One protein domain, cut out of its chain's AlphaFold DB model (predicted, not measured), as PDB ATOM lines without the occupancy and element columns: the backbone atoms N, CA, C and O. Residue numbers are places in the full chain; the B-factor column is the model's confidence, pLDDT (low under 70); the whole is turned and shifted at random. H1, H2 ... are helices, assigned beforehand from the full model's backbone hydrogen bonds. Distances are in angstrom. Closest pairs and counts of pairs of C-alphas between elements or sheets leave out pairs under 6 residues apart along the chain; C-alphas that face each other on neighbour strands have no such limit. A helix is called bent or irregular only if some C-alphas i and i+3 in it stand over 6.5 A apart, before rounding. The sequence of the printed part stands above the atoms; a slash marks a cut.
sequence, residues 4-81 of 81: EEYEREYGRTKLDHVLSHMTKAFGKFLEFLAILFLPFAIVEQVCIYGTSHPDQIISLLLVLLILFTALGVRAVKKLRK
ATOM      1  N   GLU A   4     -31.171 -24.730  33.635       77.19
ATOM      2  CA  GLU A   4     -30.071 -25.128  34.517       77.19
ATOM      3  C   GLU A   4     -29.099 -23.981  34.810       77.19
ATOM      4  O   GLU A   4     -28.617 -23.878  35.934       77.19
ATOM      5  N   GLU A   5     -28.825 -23.103  33.838       74.44
ATOM      6  CA  GLU A   5     -28.043 -21.876  34.067       74.44
ATOM      7  C   GLU A   5     -28.767 -20.923  35.019       74.44
ATOM      8  O   GLU A   5     -28.157 -20.386  35.941       74.44
ATOM      9  N   TYR A   6     -30.078 -20.759  34.837       73.69
ATOM     10  CA  TYR A   6     -30.890 -19.862  35.655       73.69
ATOM     11  C   TYR A   6     -30.965 -20.316  37.121       73.69
ATOM     12  O   TYR A   6     -30.789 -19.509  38.034       73.69
ATOM     13  N   GLU A   7     -31.171 -21.617  37.356       76.81
ATOM     14  CA  GLU A   7     -31.164 -22.196  38.706       76.81
ATOM     15  C   GLU A   7     -29.774 -22.148  39.356       76.81
ATOM     16  O   GLU A   7     -29.681 -22.020  40.576       76.81
ATOM     17  N   ARG A   8     -28.689 -22.213  38.571       72.06
ATOM     18  CA  ARG A   8     -27.324 -22.037  39.090       72.06
ATOM     19  C   ARG A   8     -27.057 -20.599  39.533       72.06
ATOM     20  O   ARG A   8     -26.352 -20.387  40.512       72.06
ATOM     21  N   GLU A   9     -27.595 -19.625  38.808       70.81
ATOM     22  CA  GLU A   9     -27.288 -18.210  39.018       70.81
ATOM     23  C   GLU A   9     -28.188 -17.534  40.067       70.81
ATOM     24  O   GLU A   9     -27.759 -16.612  40.768       70.81
ATOM     25  N   TYR A  10     -29.429 -17.996  40.204       72.50
ATOM     26  CA  TYR A  10     -30.401 -17.400  41.120       72.50
ATOM     27  C   TYR A  10     -31.000 -18.382  42.131       72.50
ATOM     28  O   TYR A  10     -31.842 -17.988  42.932       72.50
ATOM     29  N   GLY A  11     -30.574 -19.644  42.117       74.44
ATOM     30  CA  GLY A  11     -31.113 -20.690  42.980       74.44
ATOM     31  C   GLY A  11     -32.490 -21.193  42.547       74.44
ATOM     32  O   GLY A  11     -33.104 -20.708  41.593       74.44
ATOM     33  N   ARG A  12     -32.971 -22.227  43.242       77.38
ATOM     34  CA  ARG A  12     -34.220 -22.930  42.894       77.38
ATOM     35  C   ARG A  12     -35.454 -22.315  43.533       77.38
ATOM     36  O   ARG A  12     -36.562 -22.508  43.035       77.38
ATOM     37  N   THR A  13     -35.287 -21.616  44.653       83.00
ATOM     38  CA  THR A  13     -36.407 -21.076  45.421       83.00
ATOM     39  C   THR A  13     -36.584 -19.578  45.184       83.00
ATOM     40  O   THR A  13     -35.658 -18.866  44.800       83.00
ATOM     41  N   LYS A  14     -37.793 -19.063  45.451       78.00
ATOM     42  CA  LYS A  14     -38.057 -17.615  45.388       78.00
ATOM     43  C   LYS A  14     -37.174 -16.826  46.362       78.00
ATOM     44  O   LYS A  14     -36.826 -15.689  46.066       78.00
ATOM     45  N   LEU A  15     -36.822 -17.429  47.500       83.25
ATOM     46  CA  LEU A  15     -35.940 -16.822  48.494       83.25
ATOM     47  C   LEU A  15     -34.505 -16.707  47.963       83.25
ATOM     48  O   LEU A  15     -33.920 -15.632  48.059       83.25
ATOM     49  N   ASP A  16     -33.984 -17.764  47.331       78.88
ATOM     50  CA  ASP A  16     -32.654 -17.736  46.706       78.88
ATOM     51  C   ASP A  16     -32.570 -16.667  45.611       78.88
ATOM     52  O   ASP A  16     -31.564 -15.969  45.493       78.88
ATOM     53  N   HIS A  17     -33.660 -16.480  44.860       81.00
ATOM     54  CA  HIS A  17     -33.722 -15.489  43.790       81.00
ATOM     55  C   HIS A  17     -33.583 -14.061  44.335       81.00
ATOM     56  O   HIS A  17     -32.816 -13.253  43.807       81.00
ATOM     57  N   VAL A  18     -34.285 -13.760  45.433       84.81
ATOM     58  CA  VAL A  18     -34.205 -12.460  46.114       84.81
ATOM     59  C   VAL A  18     -32.824 -12.261  46.742       84.81
ATOM     60  O   VAL A  18     -32.229 -11.200  46.569       84.81
ATOM     61  N   LEU A  19     -32.275 -13.281  47.405       84.81
ATOM     62  CA  LEU A  19     -30.940 -13.225  48.009       84.81
ATOM     63  C   LEU A  19     -29.837 -13.028  46.962       84.81
ATOM     64  O   LEU A  19     -28.951 -12.197  47.164       84.81
ATOM     65  N   SER A  20     -29.904 -13.729  45.827       84.25
ATOM     66  CA  SER A  20     -28.953 -13.569  44.718       84.25
ATOM     67  C   SER A  20     -29.026 -12.156  44.133       84.25
ATOM     68  O   SER A  20     -27.998 -11.506  43.929       84.25
ATOM     69  N   HIS A  21     -30.235 -11.611  43.962       85.12
ATOM     70  CA  HIS A  21     -30.407 -10.244  43.473       85.12
ATOM     71  C   HIS A  21     -29.898  -9.190  44.473       85.12
ATOM     72  O   HIS A  21     -29.244  -8.227  44.063       85.12
ATOM     73  N   MET A  22     -30.149  -9.365  45.775       87.19
ATOM     74  CA  MET A  22     -29.612  -8.476  46.814       87.19
ATOM     75  C   MET A  22     -28.089  -8.557  46.893       87.19
ATOM     76  O   MET A  22     -27.432  -7.527  46.995       87.19
ATOM     77  N   THR A  23     -27.517  -9.755  46.775       88.25
ATOM     78  CA  THR A  23     -26.062  -9.960  46.788       88.25
ATOM     79  C   THR A  23     -25.401  -9.284  45.589       88.25
ATOM     80  O   THR A  23     -24.406  -8.579  45.749       88.25
ATOM     81  N   LYS A  24     -25.983  -9.413  44.390       88.44
ATOM     82  CA  LYS A  24     -25.509  -8.705  43.190       88.44
ATOM     83  C   LYS A  24     -25.605  -7.186  43.347       88.44
ATOM     84  O   LYS A  24     -24.651  -6.478  43.025       88.44
ATOM     85  N   ALA A  25     -26.724  -6.685  43.872       87.81
ATOM     86  CA  ALA A  25     -26.914  -5.256  44.119       87.81
ATOM     87  C   ALA A  25     -25.914  -4.718  45.156       87.81
ATOM     88  O   ALA A  25     -25.311  -3.668  44.945       87.81
ATOM     89  N   PHE A  26     -25.681  -5.463  46.235       92.12
ATOM     90  CA  PHE A  26     -24.702  -5.118  47.260       92.12
ATOM     91  C   PHE A  26     -23.270  -5.137  46.716       92.12
ATOM     92  O   PHE A  26     -22.512  -4.207  46.968       92.12
ATOM     93  N   GLY A  27     -22.916  -6.133  45.900       91.81
ATOM     94  CA  GLY A  27     -21.623  -6.176  45.215       91.81
ATOM     95  C   GLY A  27     -21.391  -4.943  44.339       91.81
ATOM     96  O   GLY A  27     -20.326  -4.338  44.400       91.81
ATOM     97  N   LYS A  28     -22.413  -4.503  43.593       89.88
ATOM     98  CA  LYS A  28     -22.348  -3.265  42.797       89.88
ATOM     99  C   LYS A  28     -22.245  -2.003  43.643       89.88
ATOM    100  O   LYS A  28     -21.521  -1.083  43.277       89.88
ATOM    101  N   PHE A  29     -22.928  -1.968  44.780       91.25
ATOM    102  CA  PHE A  29     -22.804  -0.869  45.729       91.25
ATOM    103  C   PHE A  29     -21.390  -0.795  46.322       91.25
ATOM    104  O   PHE A  29     -20.798   0.279  46.349       91.25
ATOM    105  N   LEU A  30     -20.809  -1.928  46.718       89.62
ATOM    106  CA  LEU A  30     -19.427  -1.989  47.195       89.62
ATOM    107  C   LEU A  30     -18.415  -1.604  46.114       89.62
ATOM    108  O   LEU A  30     -17.467  -0.885  46.409       89.62
ATOM    109  N   GLU A  31     -18.620  -2.040  44.871       90.12
ATOM    110  CA  GLU A  31     -17.786  -1.645  43.731       90.12
ATOM    111  C   GLU A  31     -17.811  -0.121  43.541       90.12
ATOM    112  O   GLU A  31     -16.761   0.511  43.426       90.12
ATOM    113  N   PHE A  32     -18.999   0.488  43.602       89.44
ATOM    114  CA  PHE A  32     -19.150   1.941  43.548       89.44
ATOM    115  C   PHE A  32     -18.441   2.640  44.713       89.44
ATOM    116  O   PHE A  32     -17.704   3.602  44.498       89.44
ATOM    117  N   LEU A  33     -18.619   2.135  45.938       88.81
ATOM    118  CA  LEU A  33     -17.936   2.677  47.105       88.81
ATOM    119  C   LEU A  33     -16.416   2.568  46.959       88.81
ATOM    120  O   LEU A  33     -15.726   3.533  47.247       88.81
ATOM    121  N   ALA A  34     -15.879   1.454  46.468       85.75
ATOM    122  CA  ALA A  34     -14.442   1.299  46.262       85.75
ATOM    123  C   ALA A  34     -13.895   2.295  45.225       85.75
ATOM    124  O   ALA A  34     -12.871   2.932  45.471       85.75
ATOM    125  N   ILE A  35     -14.596   2.479  44.101       89.31
ATOM    126  CA  ILE A  35     -14.223   3.457  43.065       89.31
ATOM    127  C   ILE A  35     -14.237   4.883  43.620       89.31
ATOM    128  O   ILE A  35     -13.389   5.689  43.244       89.31
ATOM    129  N   LEU A  36     -15.184   5.199  44.503       86.56
ATOM    130  CA  LEU A  36     -15.319   6.527  45.087       86.56
ATOM    131  C   LEU A  36     -14.315   6.758  46.227       86.56
ATOM    132  O   LEU A  36     -13.595   7.750  46.221       86.56
ATOM    133  N   PHE A  37     -14.233   5.850  47.197       87.81
ATOM    134  CA  PHE A  37     -13.423   6.021  48.404       87.81
ATOM    135  C   PHE A  37     -11.926   5.896  48.153       87.81
ATOM    136  O   PHE A  37     -11.157   6.564  48.836       87.81
ATOM    137  N   LEU A  38     -11.493   5.092  47.179       87.75
ATOM    138  CA  LEU A  38     -10.070   4.948  46.874       87.75
ATOM    139  C   LEU A  38      -9.401   6.290  46.502       87.75
ATOM    140  O   LEU A  38      -8.400   6.632  47.132       87.75
ATOM    141  N   PRO A  39      -9.918   7.091  45.548       86.12
ATOM    142  CA  PRO A  39      -9.341   8.399  45.254       86.12
ATOM    143  C   PRO A  39      -9.503   9.385  46.413       86.12
ATOM    144  O   PRO A  39      -8.576  10.151  46.664       86.12
ATOM    145  N   PHE A  40     -10.617   9.352  47.156       87.50
ATOM    146  CA  PHE A  40     -10.781  10.215  48.332       87.50
ATOM    147  C   PHE A  40      -9.730   9.931  49.409       87.50
ATOM    148  O   PHE A  40      -9.116  10.870  49.905       87.50
ATOM    149  N   ALA A  41      -9.454   8.659  49.702       89.44
ATOM    150  CA  ALA A  41      -8.431   8.263  50.668       89.44
ATOM    151  C   ALA A  41      -7.021   8.686  50.225       89.44
ATOM    152  O   ALA A  41      -6.203   9.089  51.048       89.44
ATOM    153  N   ILE A  42      -6.727   8.635  48.921       88.75
ATOM    154  CA  ILE A  42      -5.450   9.130  48.387       88.75
ATOM    155  C   ILE A  42      -5.333  10.643  48.598       88.75
ATOM    156  O   ILE A  42      -4.293  11.114  49.053       88.75
ATOM    157  N   VAL A  43      -6.388  11.404  48.287       88.56
ATOM    158  CA  VAL A  43      -6.400  12.864  48.473       88.56
ATOM    159  C   VAL A  43      -6.234  13.227  49.946       88.56
ATOM    160  O   VAL A  43      -5.401  14.070  50.267       88.56
ATOM    161  N   GLU A  44      -6.968  12.567  50.839       89.69
ATOM    162  CA  GLU A  44      -6.871  12.786  52.283       89.69
ATOM    163  C   GLU A  44      -5.443  12.552  52.792       89.69
ATOM    164  O   GLU A  44      -4.877  13.412  53.467       89.69
ATOM    165  N   GLN A  45      -4.805  11.456  52.377       88.56
ATOM    166  CA  GLN A  45      -3.448  11.120  52.812       88.56
ATOM    167  C   GLN A  45      -2.426  12.126  52.285       88.56
ATOM    168  O   GLN A  45      -1.502  12.502  53.007       88.56
ATOM    169  N   VAL A  46      -2.604  12.603  51.051       88.31
ATOM    170  CA  VAL A  46      -1.777  13.671  50.479       88.31
ATOM    171  C   VAL A  46      -1.957  14.974  51.259       88.31
ATOM    172  O   VAL A  46      -0.966  15.644  51.543       88.31
ATOM    173  N   CYS A  47      -3.184  15.323  51.650       87.31
ATOM    174  CA  CYS A  47      -3.457  16.512  52.456       87.31
ATOM    175  C   CYS A  47      -2.832  16.411  53.851       87.31
ATOM    176  O   CYS A  47      -2.137  17.335  54.266       87.31
ATOM    177  N   ILE A  48      -3.016  15.286  54.548       89.88
ATOM    178  CA  ILE A  48      -2.425  15.048  55.872       89.88
ATOM    179  C   ILE A  48      -0.900  15.119  55.780       89.88
ATOM    180  O   ILE A  48      -0.273  15.868  56.525       89.88
ATOM    181  N   TYR A  49      -0.289  14.417  54.824       88.69
ATOM    182  CA  TYR A  49       1.161  14.455  54.645       88.69
ATOM    183  C   TYR A  49       1.666  15.858  54.280       88.69
ATOM    184  O   TYR A  49       2.692  16.306  54.792       88.69
ATOM    185  N   GLY A  50       0.914  16.588  53.452       87.00
ATOM    186  CA  GLY A  50       1.225  17.956  53.043       87.00
ATOM    187  C   GLY A  50       1.211  18.970  54.179       87.00
ATOM    188  O   GLY A  50       1.975  19.929  54.122       87.00
ATOM    189  N   THR A  51       0.417  18.748  55.233       88.38
ATOM    190  CA  THR A  51       0.478  19.607  56.431       88.38
ATOM    191  C   THR A  51       1.803  19.488  57.182       88.38
ATOM    192  O   THR A  51       2.265  20.475  57.750       88.38
ATOM    193  N   SER A  52       2.447  18.321  57.138       90.50
ATOM    194  CA  SER A  52       3.738  18.076  57.793       90.50
ATOM    195  C   SER A  52       4.933  18.365  56.879       90.50
ATOM    196  O   SER A  52       5.994  18.764  57.355       90.50
ATOM    197  N   HIS A  53       4.773  18.168  55.565       89.31
ATOM    198  CA  HIS A  53       5.838  18.292  54.564       89.31
ATOM    199  C   HIS A  53       5.352  19.037  53.305       89.31
ATOM    200  O   HIS A  53       5.223  18.437  52.229       89.31
ATOM    201  N   PRO A  54       5.084  20.353  53.407       86.75
ATOM    202  CA  PRO A  54       4.486  21.124  52.317       86.75
ATOM    203  C   PRO A  54       5.376  21.173  51.068       86.75
ATOM    204  O   PRO A  54       4.881  20.999  49.955       86.75
ATOM    205  N   ASP A  55       6.692  21.317  51.236       88.94
ATOM    206  CA  ASP A  55       7.638  21.451  50.118       88.94
ATOM    207  C   ASP A  55       7.665  20.205  49.217       88.94
ATOM    208  O   ASP A  55       7.761  20.295  47.989       88.94
ATOM    209  N   GLN A  56       7.527  19.022  49.821       87.94
ATOM    210  CA  GLN A  56       7.528  17.748  49.104       87.94
ATOM    211  C   GLN A  56       6.231  17.540  48.319       87.94
ATOM    212  O   GLN A  56       6.278  17.095  47.171       87.94
ATOM    213  N   ILE A  57       5.082  17.911  48.893       88.88
ATOM    214  CA  ILE A  57       3.792  17.834  48.199       88.88
ATOM    215  C   ILE A  57       3.714  18.845  47.057       88.88
ATOM    216  O   ILE A  57       3.252  18.493  45.976       88.88
ATOM    217  N   ILE A  58       4.210  20.070  47.241       86.56
ATOM    218  CA  ILE A  58       4.251  21.070  46.164       86.56
ATOM    219  C   ILE A  58       5.092  20.558  44.987       86.56
ATOM    220  O   ILE A  58       4.658  20.643  43.837       86.56
ATOM    221  N   SER A  59       6.258  19.968  45.266       90.00
ATOM    222  CA  SER A  59       7.111  19.357  44.240       90.00
ATOM    223  C   SER A  59       6.408  18.196  43.519       90.00
ATOM    224  O   SER A  59       6.375  18.154  42.287       90.00
ATOM    225  N   LEU A  60       5.756  17.298  44.267       88.25
ATOM    226  CA  LEU A  60       4.962  16.195  43.716       88.25
ATOM    227  C   LEU A  60       3.837  16.702  42.795       88.25
ATOM    228  O   LEU A  60       3.669  16.201  41.681       88.25
ATOM    229  N   LEU A  61       3.077  17.706  43.243       87.44
ATOM    230  CA  LEU A  61       1.969  18.294  42.489       87.44
ATOM    231  C   LEU A  61       2.450  18.959  41.196       87.44
ATOM    232  O   LEU A  61       1.808  18.802  40.157       87.44
ATOM    233  N   LEU A  62       3.597  19.643  41.227       90.88
ATOM    234  CA  LEU A  62       4.227  20.223  40.039       90.88
ATOM    235  C   LEU A  62       4.583  19.156  38.999       90.88
ATOM    236  O   LEU A  62       4.278  19.316  37.816       90.88
ATOM    237  N   VAL A  63       5.184  18.046  39.430       93.62
ATOM    238  CA  VAL A  63       5.528  16.934  38.530       93.62
ATOM    239  C   VAL A  63       4.266  16.309  37.927       93.62
ATOM    240  O   VAL A  63       4.202  16.097  36.713       93.62
ATOM    241  N   LEU A  64       3.236  16.067  38.742       90.19
ATOM    242  CA  LEU A  64       1.952  15.542  38.269       90.19
ATOM    243  C   LEU A  64       1.289  16.479  37.255       90.19
ATOM    244  O   LEU A  64       0.800  16.013  36.226       90.19
ATOM    245  N   LEU A  65       1.322  17.792  37.490       92.69
ATOM    246  CA  LEU A  65       0.785  18.789  36.566       92.69
ATOM    247  C   LEU A  65       1.469  18.722  35.193       92.69
ATOM    248  O   LEU A  65       0.789  18.755  34.164       92.69
ATOM    249  N   ILE A  66       2.798  18.586  35.157       93.50
ATOM    250  CA  ILE A  66       3.561  18.461  33.906       93.50
ATOM    251  C   ILE A  66       3.140  17.195  33.148       93.50
ATOM    252  O   ILE A  66       2.854  17.257  31.948       93.50
ATOM    253  N   LEU A  67       3.043  16.059  33.847       92.94
ATOM    254  CA  LEU A  67       2.609  14.792  33.253       92.94
ATOM    255  C   LEU A  67       1.181  14.886  32.703       92.94
ATOM    256  O   LEU A  67       0.943  14.515  31.550       92.94
ATOM    257  N   PHE A  68       0.240  15.433  33.476       91.38
ATOM    258  CA  PHE A  68      -1.143  15.607  33.033       91.38
ATOM    259  C   PHE A  68      -1.261  16.562  31.851       91.38
ATOM    260  O   PHE A  68      -2.027  16.291  30.929       91.38
ATOM    261  N   THR A  69      -0.463  17.627  31.815       91.94
ATOM    262  CA  THR A  69      -0.436  18.558  30.681       91.94
ATOM    263  C   THR A  69       0.060  17.860  29.415       91.94
ATOM    264  O   THR A  69      -0.564  17.970  28.359       91.94
ATOM    265  N   ALA A  70       1.132  17.066  29.505       92.19
ATOM    266  CA  ALA A  70       1.647  16.299  28.371       92.19
ATOM    267  C   ALA A  70       0.630  15.260  27.858       92.19
ATOM    268  O   ALA A  70       0.407  15.140  26.646       92.19
ATOM    269  N   LEU A  71      -0.031  14.539  28.771       92.50
ATOM    270  CA  LEU A  71      -1.086  13.580  28.438       92.50
ATOM    271  C   LEU A  71      -2.313  14.269  27.827       92.50
ATOM    272  O   LEU A  71      -2.831  13.796  26.815       92.50
ATOM    273  N   GLY A  72      -2.732  15.407  28.381       91.06
ATOM    274  CA  GLY A  72      -3.837  16.218  27.876       91.06
ATOM    275  C   GLY A  72      -3.576  16.721  26.458       91.06
ATOM    276  O   GLY A  72      -4.404  16.522  25.570       91.06
ATOM    277  N   VAL A  73      -2.386  17.270  26.191       92.62
ATOM    278  CA  VAL A  73      -1.979  17.687  24.837       92.62
ATOM    279  C   VAL A  73      -2.006  16.506  23.865       92.62
ATOM    280  O   VAL A  73      -2.479  16.644  22.734       92.62
ATOM    281  N   ARG A  74      -1.532  15.326  24.285       91.12
ATOM    282  CA  ARG A  74      -1.571  14.110  23.459       91.12
ATOM    283  C   ARG A  74      -3.007  13.655  23.176       91.12
ATOM    284  O   ARG A  74      -3.302  13.298  22.037       91.12
ATOM    285  N   ALA A  75      -3.890  13.691  24.173       91.19
ATOM    286  CA  ALA A  75      -5.299  13.335  24.026       91.19
ATOM    287  C   ALA A  75      -6.029  14.295  23.073       91.19
ATOM    288  O   ALA A  75      -6.689  13.841  22.142       91.19
ATOM    289  N   VAL A  76      -5.825  15.608  23.217       91.69
ATOM    290  CA  VAL A  76      -6.398  16.626  22.319       91.69
ATOM    291  C   VAL A  76      -5.900  16.448  20.884       91.69
ATOM    292  O   VAL A  76      -6.691  16.502  19.945       91.69
ATOM    293  N   LYS A  77      -4.601  16.183  20.689       89.81
ATOM    294  CA  LYS A  77      -4.051  15.885  19.355       89.81
ATOM    295  C   LYS A  77      -4.663  14.626  18.740       89.81
ATOM    296  O   LYS A  77      -4.862  14.598  17.531       89.81
ATOM    297  N   LYS A  78      -4.954  13.604  19.551       87.69
ATOM    298  CA  LYS A  78      -5.621  12.375  19.102       87.69
ATOM    299  C   LYS A  78      -7.077  12.627  18.700       87.69
ATOM    300  O   LYS A  78      -7.510  12.040  17.729       87.69
ATOM    301  N   LEU A  79      -7.795  13.492  19.419       85.00
ATOM    302  CA  LEU A  79      -9.196  13.836  19.133       85.00
ATOM    303  C   LEU A  79      -9.373  14.765  17.922       85.00
ATOM    304  O   LEU A  79     -10.460  14.836  17.364       85.00
ATOM    305  N   ARG A  80      -8.330  15.514  17.538       77.06
ATOM    306  CA  ARG A  80      -8.347  16.402  16.361       77.06
ATOM    307  C   ARG A  80      -8.058  15.662  15.042       77.06
ATOM    308  O   ARG A  80      -8.250  16.247  13.980       77.06
ATOM    309  N   LYS A  81      -7.542  14.434  15.106       53.81
ATOM    310  CA  LYS A  81      -7.326  13.547  13.953       53.81
ATOM    311  C   LYS A  81      -8.526  12.632  13.774       53.81
ATOM    312  O   LYS A  81      -8.818  12.333  12.601       53.81
TER     313      LYS A  81
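This is residues 4 to 81 of the 81 residues of an uncharacterized protein of Lactobacillus crispatus CTV-05 (UniProt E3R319). Two long helices, H2 and H3, meet near their ends as an open V, and the short helix H1 sits at the other end of H2, touching residues 16 to 21 of H2 at a steep tilt. The model is flat, spanning 61 by 45 by 12 A along its three main axes, and long stretches of both arms, residues 22 to 45 and 62 to 81, stand free. The printed part has 78 residues with three named helices, in the order H1, H2, H3, and no named strand; the class is all helix. The whole is extended, with a radius of gyration of the C-alphas of 22.5 A.

Begin with the longest helix, H2, residues 14 to 52. Find C-alpha 14 at (-38.057, -17.615, 45.388); from there the helix runs 56.3 A to C-alpha 52 at (3.738, 18.076, 57.793). Look near residue 37 for a kink of 27 degrees; H2 is neither bent nor irregular, but only just: C-alphas 36 and 39 are 6.3 A apart. After it comes H3, residues 54 to 79, which runs 36.6 A to C-alpha 79 at (-9.196, 13.836, 19.133). Before H2 you will find H1, residues 4 to 10, 10.2 A long, with C-alpha 4 at (-30.071, -25.128, 34.517).

Start from H2 and look at its residues 46 to 50, with which alone it touches H3; H3 touches H2 with residues 56 to 57 alone. The closest C-alphas there are those of Gly 50 and Ile 57, 5.5 A apart. The two helices run opposite ways at a steep tilt of 57 degrees, and their centres are 27.2 A apart. Now go to residues 16 to 21 of H2, with which alone it touches H1; the closest C-alphas are those of Tyr 10 and His 17, 4.7 A apart. H1 and H2 run the same way at a steep tilt of 51 degrees. H1 and H3 are apart. In the backbones of H1 and H3 every O i to N i+4 pair is within hydrogen-bond range; in H2 it is 32 of 35.

The two C-alphas farthest apart are those of Glu 4 and Asp 55, at 61.9 A, while the first and last printed C-alphas, of Glu 4 and Lys 81, are 49.4 A apart. The printed part has no cut and ends at residue 81, the chain's last residue. Both links, H1 to H2 with 3 residues and H2 to H3 with 1, are tight. In the B-factor column the mean pLDDT of the printed part is 86.3, and residue 81 is the one residue under 70; H1 has a mean of 74.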